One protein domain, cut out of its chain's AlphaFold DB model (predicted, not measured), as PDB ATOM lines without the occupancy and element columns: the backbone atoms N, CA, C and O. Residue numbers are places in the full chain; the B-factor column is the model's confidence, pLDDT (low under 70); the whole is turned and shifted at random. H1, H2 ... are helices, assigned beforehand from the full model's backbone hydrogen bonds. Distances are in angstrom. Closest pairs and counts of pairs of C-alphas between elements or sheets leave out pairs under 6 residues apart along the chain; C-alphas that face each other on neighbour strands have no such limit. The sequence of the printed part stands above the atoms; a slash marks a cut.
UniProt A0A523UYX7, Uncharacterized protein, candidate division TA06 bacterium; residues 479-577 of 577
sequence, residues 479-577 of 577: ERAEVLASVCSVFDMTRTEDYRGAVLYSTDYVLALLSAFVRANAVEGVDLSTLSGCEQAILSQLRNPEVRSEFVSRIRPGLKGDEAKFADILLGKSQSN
ATOM      1  N   GLU A 479     -16.291  52.350  -6.302       81.75
ATOM      2  CA  GLU A 479     -15.937  52.162  -7.718       81.75
ATOM      3  C   GLU A 479     -14.948  51.000  -7.933       81.75
ATOM      4  O   GLU A 479     -14.728  50.541  -9.053       81.75
ATOM      5  N   ARG A 480     -14.357  50.477  -6.851       83.44
ATOM      6  CA  ARG A 480     -13.411  49.351  -6.846       83.44
ATOM      7  C   ARG A 480     -14.085  48.045  -6.432       83.44
ATOM      8  O   ARG A 480     -13.500  47.240  -5.702       83.44
ATOM      9  N   ALA A 481     -15.294  47.826  -6.941       75.12
ATOM     10  CA  ALA A 481     -16.132  46.658  -6.690       75.12
ATOM     11  C   ALA A 481     -15.363  45.321  -6.757       75.12
ATOM     12  O   ALA A 481     -15.438  44.529  -5.824       75.12
ATOM     13  N   GLU A 482     -14.527  45.103  -7.778       75.88
ATOM     14  CA  GLU A 482     -13.734  43.867  -7.920       75.88
ATOM     15  C   GLU A 482     -12.762  43.627  -6.744       75.88
ATOM     16  O   GLU A 482     -12.629  42.508  -6.238       75.88
ATOM     17  N   VAL A 483     -12.081  44.682  -6.280       81.38
ATOM     18  CA  VAL A 483     -11.151  44.595  -5.142       81.38
ATOM     19  C   VAL A 483     -11.933  44.261  -3.880       81.38
ATOM     20  O   VAL A 483     -11.547  43.360  -3.134       81.38
ATOM     21  N   LEU A 484     -13.063  44.938  -3.683       81.38
ATOM     22  CA  LEU A 484     -13.942  44.708  -2.551       81.38
ATOM     23  C   LEU A 484     -14.488  43.273  -2.532       81.38
ATOM     24  O   LEU A 484     -14.388  42.608  -1.504       81.38
ATOM     25  N   ALA A 485     -14.961  42.764  -3.674       76.25
ATOM     26  CA  ALA A 485     -15.425  41.387  -3.842       76.25
ATOM     27  C   ALA A 485     -14.369  40.375  -3.400       76.25
ATOM     28  O   ALA A 485     -14.626  39.480  -2.590       76.25
ATOM     29  N   SER A 486     -13.155  40.537  -3.935       74.25
ATOM     30  CA  SER A 486     -12.053  39.619  -3.679       74.25
ATOM     31  C   SER A 486     -11.686  39.604  -2.199       74.25
ATOM     32  O   SER A 486     -11.380  38.534  -1.677       74.25
ATOM     33  N   VAL A 487     -11.717  40.756  -1.530       77.88
ATOM     34  CA  VAL A 487     -11.357  40.894  -0.113       77.88
ATOM     35  C   VAL A 487     -12.463  40.365   0.787       77.88
ATOM     36  O   VAL A 487     -12.183  39.573   1.680       77.88
ATOM     37  N   CYS A 488     -13.715  40.723   0.512       83.56
ATOM     38  CA  CYS A 488     -14.881  40.183   1.202       83.56
ATOM     39  C   CYS A 488     -14.888  38.653   1.194       83.56
ATOM     40  O   CYS A 488     -15.085  38.037   2.236       83.56
ATOM     41  N   SER A 489     -14.594  38.038   0.044       78.81
ATOM     42  CA  SER A 489     -14.601  36.579  -0.100       78.81
ATOM     43  C   SER A 489     -13.572  35.845   0.770       78.81
ATOM     44  O   SER A 489     -13.694  34.637   0.956       78.81
ATOM     45  N   VAL A 490     -12.568  36.549   1.309       75.81
ATOM     46  CA  VAL A 490     -11.607  35.981   2.271       75.81
ATOM     47  C   VAL A 490     -12.230  35.821   3.663       75.81
ATOM     48  O   VAL A 490     -11.837  34.929   4.408       75.81
ATOM     49  N   PHE A 491     -13.228  36.641   4.000       78.44
ATOM     50  CA  PHE A 491     -13.953  36.582   5.274       78.44
ATOM     51  C   PHE A 491     -15.168  35.642   5.240       78.44
ATOM     52  O   PHE A 491     -15.912  35.566   6.219       78.44
ATOM     53  N   ASP A 492     -15.372  34.938   4.124       82.44
ATOM     54  CA  ASP A 492     -16.402  33.913   3.981       82.44
ATOM     55  C   ASP A 492     -15.997  32.623   4.702       82.44
ATOM     56  O   ASP A 492     -15.157  31.846   4.240       82.44
ATOM     57  N   MET A 493     -16.651  32.375   5.835       74.56
ATOM     58  CA  MET A 493     -16.406  31.212   6.682       74.56
ATOM     59  C   MET A 493     -16.988  29.908   6.137       74.56
ATOM     60  O   MET A 493     -16.796  28.861   6.749       74.56
ATOM     61  N   THR A 494     -17.700  29.928   5.010       74.75
ATOM     62  CA  THR A 494     -18.240  28.707   4.392       74.75
ATOM     63  C   THR A 494     -17.245  28.021   3.456       74.75
ATOM     64  O   THR A 494     -17.370  26.826   3.207       74.75
ATOM     65  N   ARG A 495     -16.197  28.722   3.004       68.06
ATOM     66  CA  ARG A 495     -15.164  28.198   2.090       68.06
ATOM     67  C   ARG A 495     -14.124  27.293   2.774       68.06
ATOM     68  O   ARG A 495     -12.959  27.307   2.407       68.06
ATOM     69  N   THR A 496     -14.510  26.522   3.789       55.34
ATOM     70  CA  THR A 496     -13.609  25.910   4.790       55.34
ATOM     71  C   THR A 496     -12.760  24.719   4.335       55.34
ATOM     72  O   THR A 496     -11.815  24.380   5.045       55.34
ATOM     73  N   GLU A 497     -13.009  24.104   3.175       53.66
ATOM     74  CA  GLU A 497     -12.351  22.831   2.822       53.66
ATOM     75  C   GLU A 497     -10.825  22.937   2.616       53.66
ATOM     76  O   GLU A 497     -10.094  22.033   3.018       53.66
ATOM     77  N   ASP A 498     -10.308  24.073   2.136       49.00
ATOM     78  CA  ASP A 498      -8.859  24.283   1.948       49.00
ATOM     79  C   ASP A 498      -8.182  25.059   3.094       49.00
ATOM     80  O   ASP A 498      -6.966  25.293   3.087       49.00
ATOM     81  N   TYR A 499      -8.941  25.477   4.114       51.91
ATOM     82  CA  TYR A 499      -8.527  26.574   4.986       51.91
ATOM     83  C   TYR A 499      -8.440  26.200   6.489       51.91
ATOM     84  O   TYR A 499      -9.295  26.539   7.295       51.91
ATOM     85  N   ARG A 500      -7.330  25.562   6.902       42.06
ATOM     86  CA  ARG A 500      -7.058  25.037   8.270       42.06
ATOM     87  C   ARG A 500      -6.630  26.051   9.359       42.06
ATOM     88  O   ARG A 500      -5.484  26.019   9.806       42.06
ATOM     89  N   GLY A 501      -7.452  27.002   9.796       44.53
ATOM     90  CA  GLY A 501      -7.097  27.794  10.993       44.53
ATOM     91  C   GLY A 501      -8.269  28.539  11.615       44.53
ATOM     92  O   GLY A 501      -9.368  28.478  11.075       44.53
ATOM     93  N   ALA A 502      -8.021  29.191  12.756       48.75
ATOM     94  CA  ALA A 502      -9.067  29.750  13.609       48.75
ATOM     95  C   ALA A 502      -9.997  30.692  12.833       48.75
ATOM     96  O   ALA A 502      -9.553  31.597  12.126       48.75
ATOM     97  N   VAL A 503     -11.295  30.431  12.952       57.84
ATOM     98  CA  VAL A 503     -12.349  31.281  12.416       57.84
ATOM     99  C   VAL A 503     -12.427  32.536  13.274       57.84
ATOM    100  O   VAL A 503     -12.714  32.439  14.463       57.84
ATOM    101  N   LEU A 504     -12.177  33.705  12.682       62.81
ATOM    102  CA  LEU A 504     -12.334  34.975  13.384       62.81
ATOM    103  C   LEU A 504     -13.775  35.456  13.242       62.81
ATOM    104  O   LEU A 504     -14.164  36.024  12.225       62.81
ATOM    105  N   TYR A 505     -14.554  35.188  14.284       66.50
ATOM    106  CA  TYR A 505     -15.906  35.685  14.488       66.50
ATOM    107  C   TYR A 505     -15.838  37.064  15.156       66.50
ATOM    108  O   TYR A 505     -15.498  37.156  16.331       66.50
ATOM    109  N   SER A 506     -16.128  38.145  14.424       76.81
ATOM    110  CA  SER A 506     -16.103  39.504  14.993       76.81
ATOM    111  C   SER A 506     -17.222  40.388  14.451       76.81
ATOM    112  O   SER A 506     -17.446  40.487  13.241       76.81
ATOM    113  N   THR A 507     -17.905  41.081  15.362       84.19
ATOM    114  CA  THR A 507     -18.917  42.088  15.029       84.19
ATOM    115  C   THR A 507     -18.334  43.289  14.288       84.19
ATOM    116  O   THR A 507     -19.023  43.865  13.441       84.19
ATOM    117  N   ASP A 508     -17.055  43.610  14.501       84.31
ATOM    118  CA  ASP A 508     -16.353  44.653  13.750       84.31
ATOM    119  C   ASP A 508     -16.199  44.283  12.269       84.31
ATOM    120  O   ASP A 508     -16.344  45.149  11.401       84.31
ATOM    121  N   TYR A 509     -15.968  42.998  11.962       84.81
ATOM    122  CA  TYR A 509     -15.940  42.520  10.578       84.81
ATOM    123  C   TYR A 509     -17.310  42.614   9.928       84.81
ATOM    124  O   TYR A 509     -17.406  43.097   8.803       84.81
ATOM    125  N   VAL A 510     -18.369  42.204  10.633       88.75
ATOM    126  CA  VAL A 510     -19.741  42.317  10.118       88.75
ATOM    127  C   VAL A 510     -20.068  43.770   9.784       88.75
ATOM    128  O   VAL A 510     -20.573  44.039   8.697       88.75
ATOM    129  N   LEU A 511     -19.734  44.711  10.672       91.31
ATOM    130  CA  LEU A 511     -19.945  46.135  10.430       91.31
ATOM    131  C   LEU A 511     -19.135  46.637   9.225       91.31
ATOM    132  O   LEU A 511     -19.693  47.276   8.337       91.31
ATOM    133  N   ALA A 512     -17.838  46.327   9.156       89.50
ATOM    134  CA  ALA A 512     -16.982  46.780   8.060       89.50
ATOM    135  C   ALA A 512     -17.408  46.200   6.699       89.50
ATOM    136  O   ALA A 512     -17.448  46.932   5.707       89.50
ATOM    137  N   LEU A 513     -17.762  44.911   6.656       90.06
ATOM    138  CA  LEU A 513     -18.278  44.236   5.465       90.06
ATOM    139  C   LEU A 513     -19.643  44.789   5.051       90.06
ATOM    140  O   LEU A 513     -19.875  44.980   3.863       90.06
ATOM    141  N   LEU A 514     -20.532  45.081   6.006       92.12
ATOM    142  CA  LEU A 514     -21.832  45.691   5.726       92.12
ATOM    143  C   LEU A 514     -21.665  47.080   5.112       92.12
ATOM    144  O   LEU A 514     -22.229  47.342   4.053       92.12
ATOM    145  N   SER A 515     -20.860  47.951   5.723       90.69
ATOM    146  CA  SER A 515     -20.600  49.282   5.168       90.69
ATOM    147  C   SER A 515     -19.975  49.191   3.774       90.69
ATOM    148  O   SER A 515     -20.321  49.966   2.885       90.69
ATOM    149  N   ALA A 516     -19.071  48.232   3.554       88.25
ATOM    150  CA  ALA A 516     -18.503  47.956   2.239       88.25
ATOM    151  C   ALA A 516     -19.568  47.501   1.222       88.25
ATOM    152  O   ALA A 516     -19.635  48.046   0.120       88.25
ATOM    153  N   PHE A 517     -20.431  46.560   1.606       90.12
ATOM    154  CA  PHE A 517     -21.536  46.057   0.790       90.12
ATOM    155  C   PHE A 517     -22.502  47.178   0.384       90.12
ATOM    156  O   PHE A 517     -22.837  47.295  -0.792       90.12
ATOM    157  N   VAL A 518     -22.896  48.043   1.325       91.38
ATOM    158  CA  VAL A 518     -23.778  49.186   1.041       91.38
ATOM    159  C   VAL A 518     -23.136  50.148   0.046       91.38
ATOM    160  O   VAL A 518     -23.793  50.553  -0.912       91.38
ATOM    161  N   ARG A 519     -21.849  50.473   0.224       88.25
ATOM    162  CA  ARG A 519     -21.121  51.338  -0.714       88.25
ATOM    163  C   ARG A 519     -21.075  50.737  -2.115       88.25
ATOM    164  O   ARG A 519     -21.423  51.427  -3.064       88.25
ATOM    165  N   ALA A 520     -20.709  49.463  -2.250       85.25
ATOM    166  CA  ALA A 520     -20.677  48.798  -3.554       85.25
ATOM    167  C   ALA A 520     -22.062  48.719  -4.210       85.25
ATOM    168  O   ALA A 520     -22.181  48.946  -5.407       85.25
ATOM    169  N   ASN A 521     -23.121  48.461  -3.438       87.62
ATOM    170  CA  ASN A 521     -24.485  48.401  -3.966       87.62
ATOM    171  C   ASN A 521     -24.990  49.766  -4.474       87.62
ATOM    172  O   ASN A 521     -25.919  49.812  -5.274       87.62
ATOM    173  N   ALA A 522     -24.409  50.873  -4.006       87.75
ATOM    174  CA  ALA A 522     -24.770  52.218  -4.449       87.75
ATOM    175  C   ALA A 522     -24.160  52.605  -5.812       87.75
ATOM    176  O   ALA A 522     -24.544  53.633  -6.366       87.75
ATOM    177  N   VAL A 523     -23.225  51.817  -6.354       85.56
ATOM    178  CA  VAL A 523     -22.578  52.099  -7.644       85.56
ATOM    179  C   VAL A 523     -23.332  51.412  -8.777       85.56
ATOM    180  O   VAL A 523     -23.571  50.204  -8.762       85.56
ATOM    181  N   GLU A 524     -23.703  52.198  -9.785       83.88
ATOM    182  CA  GLU A 524     -24.404  51.707 -10.968       83.88
ATOM    183  C   GLU A 524     -23.511  50.751 -11.779       83.88
ATOM    184  O   GLU A 524     -22.349  51.043 -12.052       83.88
ATOM    185  N   GLY A 525     -24.050  49.589 -12.160       79.19
ATOM    186  CA  GLY A 525     -23.329  48.605 -12.979       79.19
ATOM    187  C   GLY A 525     -22.336  47.712 -12.225       79.19
ATOM    188  O   GLY A 525     -21.562  47.006 -12.872       79.19
ATOM    189  N   VAL A 526     -22.348  47.699 -10.886       80.06
ATOM    190  CA  VAL A 526     -21.560  46.730 -10.107       80.06
ATOM    191  C   VAL A 526     -22.003  45.298 -10.401       80.06
ATOM    192  O   VAL A 526     -23.190  44.974 -10.389       80.06
ATOM    193  N   ASP A 527     -21.022  44.427 -10.639       77.50
ATOM    194  CA  ASP A 527     -21.240  43.005 -10.888       77.50
ATOM    195  C   ASP A 527     -21.929  42.326  -9.688       77.50
ATOM    196  O   ASP A 527     -21.465  42.408  -8.548       77.50
ATOM    197  N   LEU A 528     -23.014  41.592  -9.947       81.44
ATOM    198  CA  LEU A 528     -23.750  40.818  -8.940       81.44
ATOM    199  C   LEU A 528     -22.851  39.815  -8.206       81.44
ATOM    200  O   LEU A 528     -23.081  39.532  -7.026       81.44
ATOM    201  N   SER A 529     -21.802  39.309  -8.866       73.56
ATOM    202  CA  SER A 529     -20.831  38.413  -8.230       73.56
ATOM    203  C   SER A 529     -20.069  39.096  -7.082       73.56
ATOM    204  O   SER A 529     -19.780  38.464  -6.063       73.56
ATOM    205  N   THR A 530     -19.826  40.408  -7.193       70.44
ATOM    206  CA  THR A 530     -19.154  41.217  -6.167       70.44
ATOM    207  C   THR A 530     -20.000  41.335  -4.911       70.44
ATOM    208  O   THR A 530     -19.529  41.056  -3.804       70.44
ATOM    209  N   LEU A 531     -21.263  41.724  -5.087       83.94
ATOM    210  CA  LEU A 531     -22.212  41.872  -3.985       83.94
ATOM    211  C   LEU A 531     -22.447  40.527  -3.295       83.94
ATOM    212  O   LEU A 531     -22.465  40.466  -2.066       83.94
ATOM    213  N   SER A 532     -22.516  39.445  -4.076       86.88
ATOM    214  CA  SER A 532     -22.648  38.085  -3.557       86.88
ATOM    215  C   SER A 532     -21.490  37.696  -2.629       86.88
ATOM    216  O   SER A 532     -21.736  37.138  -1.563       86.88
ATOM    217  N   GLY A 533     -20.242  38.044  -2.963       84.75
ATOM    218  CA  GLY A 533     -19.079  37.733  -2.123       84.75
ATOM    219  C   GLY A 533     -19.123  38.386  -0.735       84.75
ATOM    220  O   GLY A 533     -18.874  37.719   0.270       84.75
ATOM    221  N   CYS A 534     -19.471  39.674  -0.659       87.38
ATOM    222  CA  CYS A 534     -19.627  40.381   0.620       87.38
ATOM    223  C   CYS A 534     -20.861  39.915   1.395       87.38
ATOM    224  O   CYS A 534     -20.782  39.734   2.608       87.38
ATOM    225  N   GLU A 535     -21.975  39.664   0.709       92.31
ATOM    226  CA  GLU A 535     -23.173  39.099   1.327       92.31
ATOM    227  C   GLU A 535     -22.879  37.741   1.982       92.31
ATOM    228  O   GLU A 535     -23.192  37.557   3.158       92.31
ATOM    229  N   GLN A 536     -22.235  36.812   1.266       90.38
ATOM    230  CA  GLN A 536     -21.886  35.498   1.818       90.38
ATOM    231  C   GLN A 536     -20.937  35.617   3.010       90.38
ATOM    232  O   GLN A 536     -21.165  34.972   4.033       90.38
ATOM    233  N   ALA A 537     -19.936  36.499   2.931       88.62
ATOM    234  CA  ALA A 537     -19.043  36.760   4.053       88.62
ATOM    235  C   ALA A 537     -19.811  37.235   5.295       88.62
ATOM    236  O   ALA A 537     -19.675  36.633   6.359       88.62
ATOM    237  N   ILE A 538     -20.696  38.229   5.162       92.19
ATOM    238  CA  ILE A 538     -21.520  38.730   6.274       92.19
ATOM    239  C   ILE A 538     -22.422  37.627   6.842       92.19
ATOM    240  O   ILE A 538     -22.488  37.443   8.059       92.19
ATOM    241  N   LEU A 539     -23.103  36.870   5.977       92.75
ATOM    242  CA  LEU A 539     -23.991  35.787   6.401       92.75
ATOM    243  C   LEU A 539     -23.228  34.687   7.138       92.75
ATOM    244  O   LEU A 539     -23.710  34.191   8.155       92.75
ATOM    245  N   SER A 540     -22.035  34.332   6.663       89.00
ATOM    246  CA  SER A 540     -21.189  33.320   7.297       89.00
ATOM    247  C   SER A 540     -20.801  33.701   8.735       89.00
ATOM    248  O   SER A 540     -20.756  32.835   9.606       89.00
ATOM    249  N   GLN A 541     -20.616  35.000   9.001       88.56
ATOM    250  CA  GLN A 541     -20.320  35.551  10.325       88.56
ATOM    251  C   GLN A 541     -21.580  35.622  11.204       88.56
ATOM    252  O   GLN A 541     -21.571  35.155  12.341       88.56
ATOM    253  N   LEU A 542     -22.697  36.137  10.671       92.12
ATOM    254  CA  LEU A 542     -23.979  36.282  11.385       92.12
ATOM    255  C   LEU A 542     -24.682  34.955  11.713       92.12
ATOM    256  O   LEU A 542     -25.651  34.947  12.476       92.12
ATOM    257  N   ARG A 543     -24.229  33.839  11.136       90.50
ATOM    258  CA  ARG A 543     -24.657  32.488  11.529       90.50
ATOM    259  C   ARG A 543     -24.072  32.058  12.873       90.50
ATOM    260  O   ARG A 543     -24.643  31.180  13.514       90.50
ATOM    261  N   ASN A 544     -22.975  32.668  13.323       88.44
ATOM    262  CA  ASN A 544     -22.489  32.455  14.679       88.44
ATOM    263  C   ASN A 544     -23.431  33.156  15.684       88.44
ATOM    264  O   ASN A 544     -23.622  34.373  15.581       88.44
ATOM    265  N   PRO A 545     -24.017  32.431  16.660       90.06
ATOM    266  CA  PRO A 545     -24.983  33.008  17.597       90.06
ATOM    267  C   PRO A 545     -24.426  34.140  18.468       90.06
ATOM    268  O   PRO A 545     -25.160  35.080  18.776       90.06
ATOM    269  N   GLU A 546     -23.148  34.076  18.848       88.44
ATOM    270  CA  GLU A 546     -22.492  35.082  19.692       88.44
ATOM    271  C   GLU A 546     -22.296  36.383  18.914       88.44
ATOM    272  O   GLU A 546     -22.771  37.435  19.347       88.44
ATOM    273  N   VAL A 547     -21.722  36.296  17.705       89.31
ATOM    274  CA  VAL A 547     -21.566  37.447  16.797       89.31
ATOM    275  C   VAL A 547     -22.916  38.059  16.472       89.31
ATOM    276  O   VAL A 547     -23.069  39.278  16.487       89.31
ATOM    277  N   ARG A 548     -23.922  37.225  16.190       93.12
ATOM    278  CA  ARG A 548     -25.275  37.694  15.895       93.12
ATOM    279  C   ARG A 548     -25.875  38.450  17.075       93.12
ATOM    280  O   ARG A 548     -26.407  39.541  16.883       93.12
ATOM    281  N   SER A 549     -25.821  37.867  18.271       92.38
ATOM    282  CA  SER A 549     -26.373  38.468  19.489       92.38
ATOM    283  C   SER A 549     -25.711  39.814  19.787       92.38
ATOM    284  O   SER A 549     -26.388  40.820  20.025       92.38
ATOM    285  N   GLU A 550     -24.384  39.865  19.688       92.25
ATOM    286  CA  GLU A 550     -23.620  41.089  19.881       92.25
ATOM    287  C   GLU A 550     -23.926  42.130  18.789       92.25
ATOM    288  O   GLU A 550     -24.166  43.298  19.097       92.25
ATOM    289  N   PHE A 551     -24.016  41.719  17.522       93.94
ATOM    290  CA  PHE A 551     -24.359  42.610  16.415       93.94
ATOM    291  C   PHE A 551     -25.752  43.227  16.600       93.94
ATOM    292  O   PHE A 551     -25.911  44.438  16.453       93.94
ATOM    293  N   VAL A 552     -26.756  42.421  16.963       95.62
ATOM    294  CA  VAL A 552     -28.138  42.881  17.183       95.62
ATOM    295  C   VAL A 552     -28.235  43.833  18.373       95.62
ATOM    296  O   VAL A 552     -28.948  44.830  18.295       95.62
ATOM    297  N   SER A 553     -27.533  43.541  19.467       94.69
ATOM    298  CA  SER A 553     -27.634  44.330  20.698       94.69
ATOM    299  C   SER A 553     -26.800  45.613  20.668       94.69
ATOM    300  O   SER A 553     -27.249  46.633  21.188       94.69
ATOM    301  N   ARG A 554     -25.606  45.590  20.061       94.38
ATOM    302  CA  ARG A 554     -24.644  46.707  20.116       94.38
ATOM    303  C   ARG A 554     -24.565  47.520  18.830       94.38
ATOM    304  O   ARG A 554     -24.476  48.742  18.898       94.38
ATOM    305  N   ILE A 555     -24.569  46.864  17.669       93.81
ATOM    306  CA  ILE A 555     -24.257  47.513  16.387       93.81
ATOM    307  C   ILE A 555     -25.530  47.945  15.659       93.81
ATOM    308  O   ILE A 555     -25.682  49.114  15.308       93.81
ATOM    309  N   ARG A 556     -26.478  47.019  15.472       95.56
ATOM    310  CA  ARG A 556     -27.713  47.235  14.708       95.56
ATOM    311  C   ARG A 556     -28.506  48.483  15.133       95.56
ATOM    312  O   ARG A 556     -28.966  49.168  14.218       95.56
ATOM    313  N   PRO A 557     -28.663  48.828  16.431       96.94
ATOM    314  CA  PRO A 557     -29.416  50.017  16.847       96.94
ATOM    315  C   PRO A 557     -28.780  51.340  16.399       96.94
ATOM    316  O   PRO A 557     -29.480  52.342  16.270       96.94
ATOM    317  N   GLY A 558     -27.464  51.351  16.161       94.00
ATOM    318  CA  GLY A 558     -26.730  52.527  15.693       94.00
ATOM    319  C   GLY A 558     -26.786  52.746  14.178       94.00
ATOM    320  O   GLY A 558     -26.484  53.847  13.719       94.00
ATOM    321  N   LEU A 559     -27.182  51.729  13.403       95.44
ATOM    322  CA  LEU A 559     -27.224  51.796  11.939       95.44
ATOM    323  C   LEU A 559     -28.408  52.634  11.442       95.44
ATOM    324  O   LEU A 559     -29.503  52.596  12.011       95.44
ATOM    325  N   LYS A 560     -28.212  53.355  10.332       95.25
ATOM    326  CA  LYS A 560     -29.225  54.221   9.701       95.25
ATOM    327  C   LYS A 560     -29.290  53.980   8.191       95.25
ATOM    328  O   LYS A 560     -28.364  53.428   7.608       95.25
ATOM    329  N   GLY A 561     -30.384  54.410   7.558       96.00
ATOM    330  CA  GLY A 561     -30.538  54.378   6.099       96.00
ATOM    331  C   GLY A 561     -30.356  52.981   5.497       96.00
ATOM    332  O   GLY A 561     -30.897  52.000   6.013       96.00
ATOM    333  N   ASP A 562     -29.579  52.897   4.417       94.00
ATOM    334  CA  ASP A 562     -29.343  51.641   3.700       94.00
ATOM    335  C   ASP A 562     -28.585  50.601   4.537       94.00
ATOM    336  O   ASP A 562     -28.882  49.415   4.425       94.00
ATOM    337  N   GLU A 563     -27.687  51.004   5.444       94.06
ATOM    338  CA  GLU A 563     -27.008  50.058   6.343       94.06
ATOM    339  C   GLU A 563     -28.000  49.351   7.271       94.06
ATOM    340  O   GLU A 563     -27.938  48.134   7.428       94.06
ATOM    341  N   ALA A 564     -28.965  50.086   7.834       96.06
ATOM    342  CA  ALA A 564     -30.031  49.503   8.650       96.06
ATOM    343  C   ALA A 564     -30.908  48.540   7.834       96.06
ATOM    344  O   ALA A 564     -31.180  47.422   8.275       96.06
ATOM    345  N   LYS A 565     -31.303  48.959   6.626       96.62
ATOM    346  CA  LYS A 565     -32.123  48.161   5.705       96.62
ATOM    347  C   LYS A 565     -31.432  46.852   5.321       96.62
ATOM    348  O   LYS A 565     -32.041  45.787   5.414       96.62
ATOM    349  N   PHE A 566     -30.173  46.910   4.891       95.81
ATOM    350  CA  PHE A 566     -29.430  45.716   4.494       95.81
ATOM    351  C   PHE A 566     -29.077  44.828   5.688       95.81
ATOM    352  O   PHE A 566     -29.149  43.607   5.557       95.81
ATOM    353  N   ALA A 567     -28.796  45.402   6.863       96.31
ATOM    354  CA  ALA A 567     -28.611  44.623   8.085       96.31
ATOM    355  C   ALA A 567     -29.846  43.771   8.422       96.31
ATOM    356  O   ALA A 567     -29.688  42.592   8.728       96.31
ATOM    357  N   ASP A 568     -31.064  44.316   8.317       96.44
ATOM    358  CA  ASP A 568     -32.300  43.558   8.577       96.44
ATOM    359  C   ASP A 568     -32.500  42.415   7.577       96.44
ATOM    360  O   ASP A 568     -32.835  41.294   7.966       96.44
ATOM    361  N   ILE A 569     -32.238  42.674   6.291       95.88
ATOM    362  CA  ILE A 569     -32.310  41.653   5.238       95.88
ATOM    363  C   ILE A 569     -31.331  40.509   5.539       95.88
ATOM    364  O   ILE A 569     -31.706  39.336   5.486       95.88
ATOM    365  N   LEU A 570     -30.081  40.836   5.877       95.50
ATOM    366  CA  LEU A 570     -29.032  39.853   6.161       95.50
ATOM    367  C   LEU A 570     -29.286  39.104   7.479       95.50
ATOM    368  O   LEU A 570     -29.043  37.897   7.559       95.50
ATOM    369  N   LEU A 571     -29.837  39.769   8.500       95.12
ATOM    370  CA  LEU A 571     -30.263  39.138   9.751       95.12
ATOM    371  C   LEU A 571     -31.408  38.147   9.530       95.12
ATOM    372  O   LEU A 571     -31.383  37.074  10.135       95.12
ATOM    373  N   GLY A 572     -32.371  38.467   8.662       94.62
ATOM    374  CA  GLY A 572     -33.425  37.532   8.264       94.62
ATOM    375  C   GLY A 572     -32.849  36.321   7.526       94.62
ATOM    376  O   GLY A 572     -33.067  35.185   7.933       94.62
ATOM    377  N   LYS A 573     -32.020  36.556   6.501       94.38
ATOM    378  CA  LYS A 573     -31.385  35.491   5.698       94.38
ATOM    379  C   LYS A 573     -30.510  34.535   6.513       94.38
ATOM    380  O   LYS A 573     -30.448  33.348   6.203       94.38
ATOM    381  N   SER A 574     -29.830  35.032   7.543       90.94
ATOM    382  CA  SER A 574     -28.967  34.210   8.405       90.94
ATOM    383  C   SER A 574     -29.736  33.291   9.364       90.94
ATOM    384  O   SER A 574     -29.109  32.421   9.957       90.94
ATOM    385  N   GLN A 575     -31.064  33.434   9.494       85.12
ATOM    386  CA  GLN A 575     -31.928  32.503  10.243       85.12
ATOM    387  C   GLN A 575     -32.543  31.401   9.368       85.12
ATOM    388  O   GLN A 575     -33.060  30.425   9.903       85.12
ATOM    389  N   SER A 576     -32.523  31.565   8.044       73.50
ATOM    390  CA  SER A 576     -33.333  30.774   7.109       73.50
ATOM    391  C   SER A 576     -32.628  29.555   6.496       73.50
ATOM    392  O   SER A 576     -33.124  29.039   5.498       73.50
ATOM    393  N   ASN A 577     -31.482  29.111   7.027       54.59
ATOM    394  CA  ASN A 577     -30.738  27.945   6.523       54.59
ATOM    395  C   ASN A 577     -30.185  27.081   7.648       54.59
ATOM    396  O   ASN A 577     -29.535  27.669   8.545       54.59
TER     397      ASN A 577
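Overview. This is residues 479 to 577 of the 577 residues of an uncharacterized protein of candidate division TA06 bacterium (UniProt A0A523UYX7). H1, H2 and H3 make an up-and-down bundle, each running against the one before; H4 and H5 cross H2 steeply, away from H1. Residues 496 to 502 stick out. The printed part, 99 residues with five named helices and no named strand, is all helix and compact: radius of gyration of the C-alphas 13.0 A, spans 36 by 35 by 23 A.

Along the chain. H1, residues 479 to 491, begins at C-alpha 479 (-15.937, 52.162, -7.718). H2, 507 to 521, and H3, 528 to 542, are each 20.8 A long. H4 is 545 to 558; H5, 561 to 573, ends at C-alpha 573 (-31.385, 35.491, 5.698).

Arrangement. H1 touches H3, closest C-alphas Ala 485 and Thr 530, 4.4 A. Hairpin H2 and H3 has a shallow tilt of 19 degrees, closest C-alphas Val 510 and Ile 538, 5.6 A. Residues 562 to 567 of H5 touch H2, closest C-alphas Val 518 and Glu 563, 6.3 A. H1 is apart from H4 and H5. Every O i to N i+4 pair is within hydrogen-bond range in H2, H3 and H5, 6 of 9 in H1, 7 of 10 in H4.

Size, cuts and confidence. The printed part has no cut. The H1 to H2 link is long. Residues 495 to 505 and 577 have pLDDT under 70.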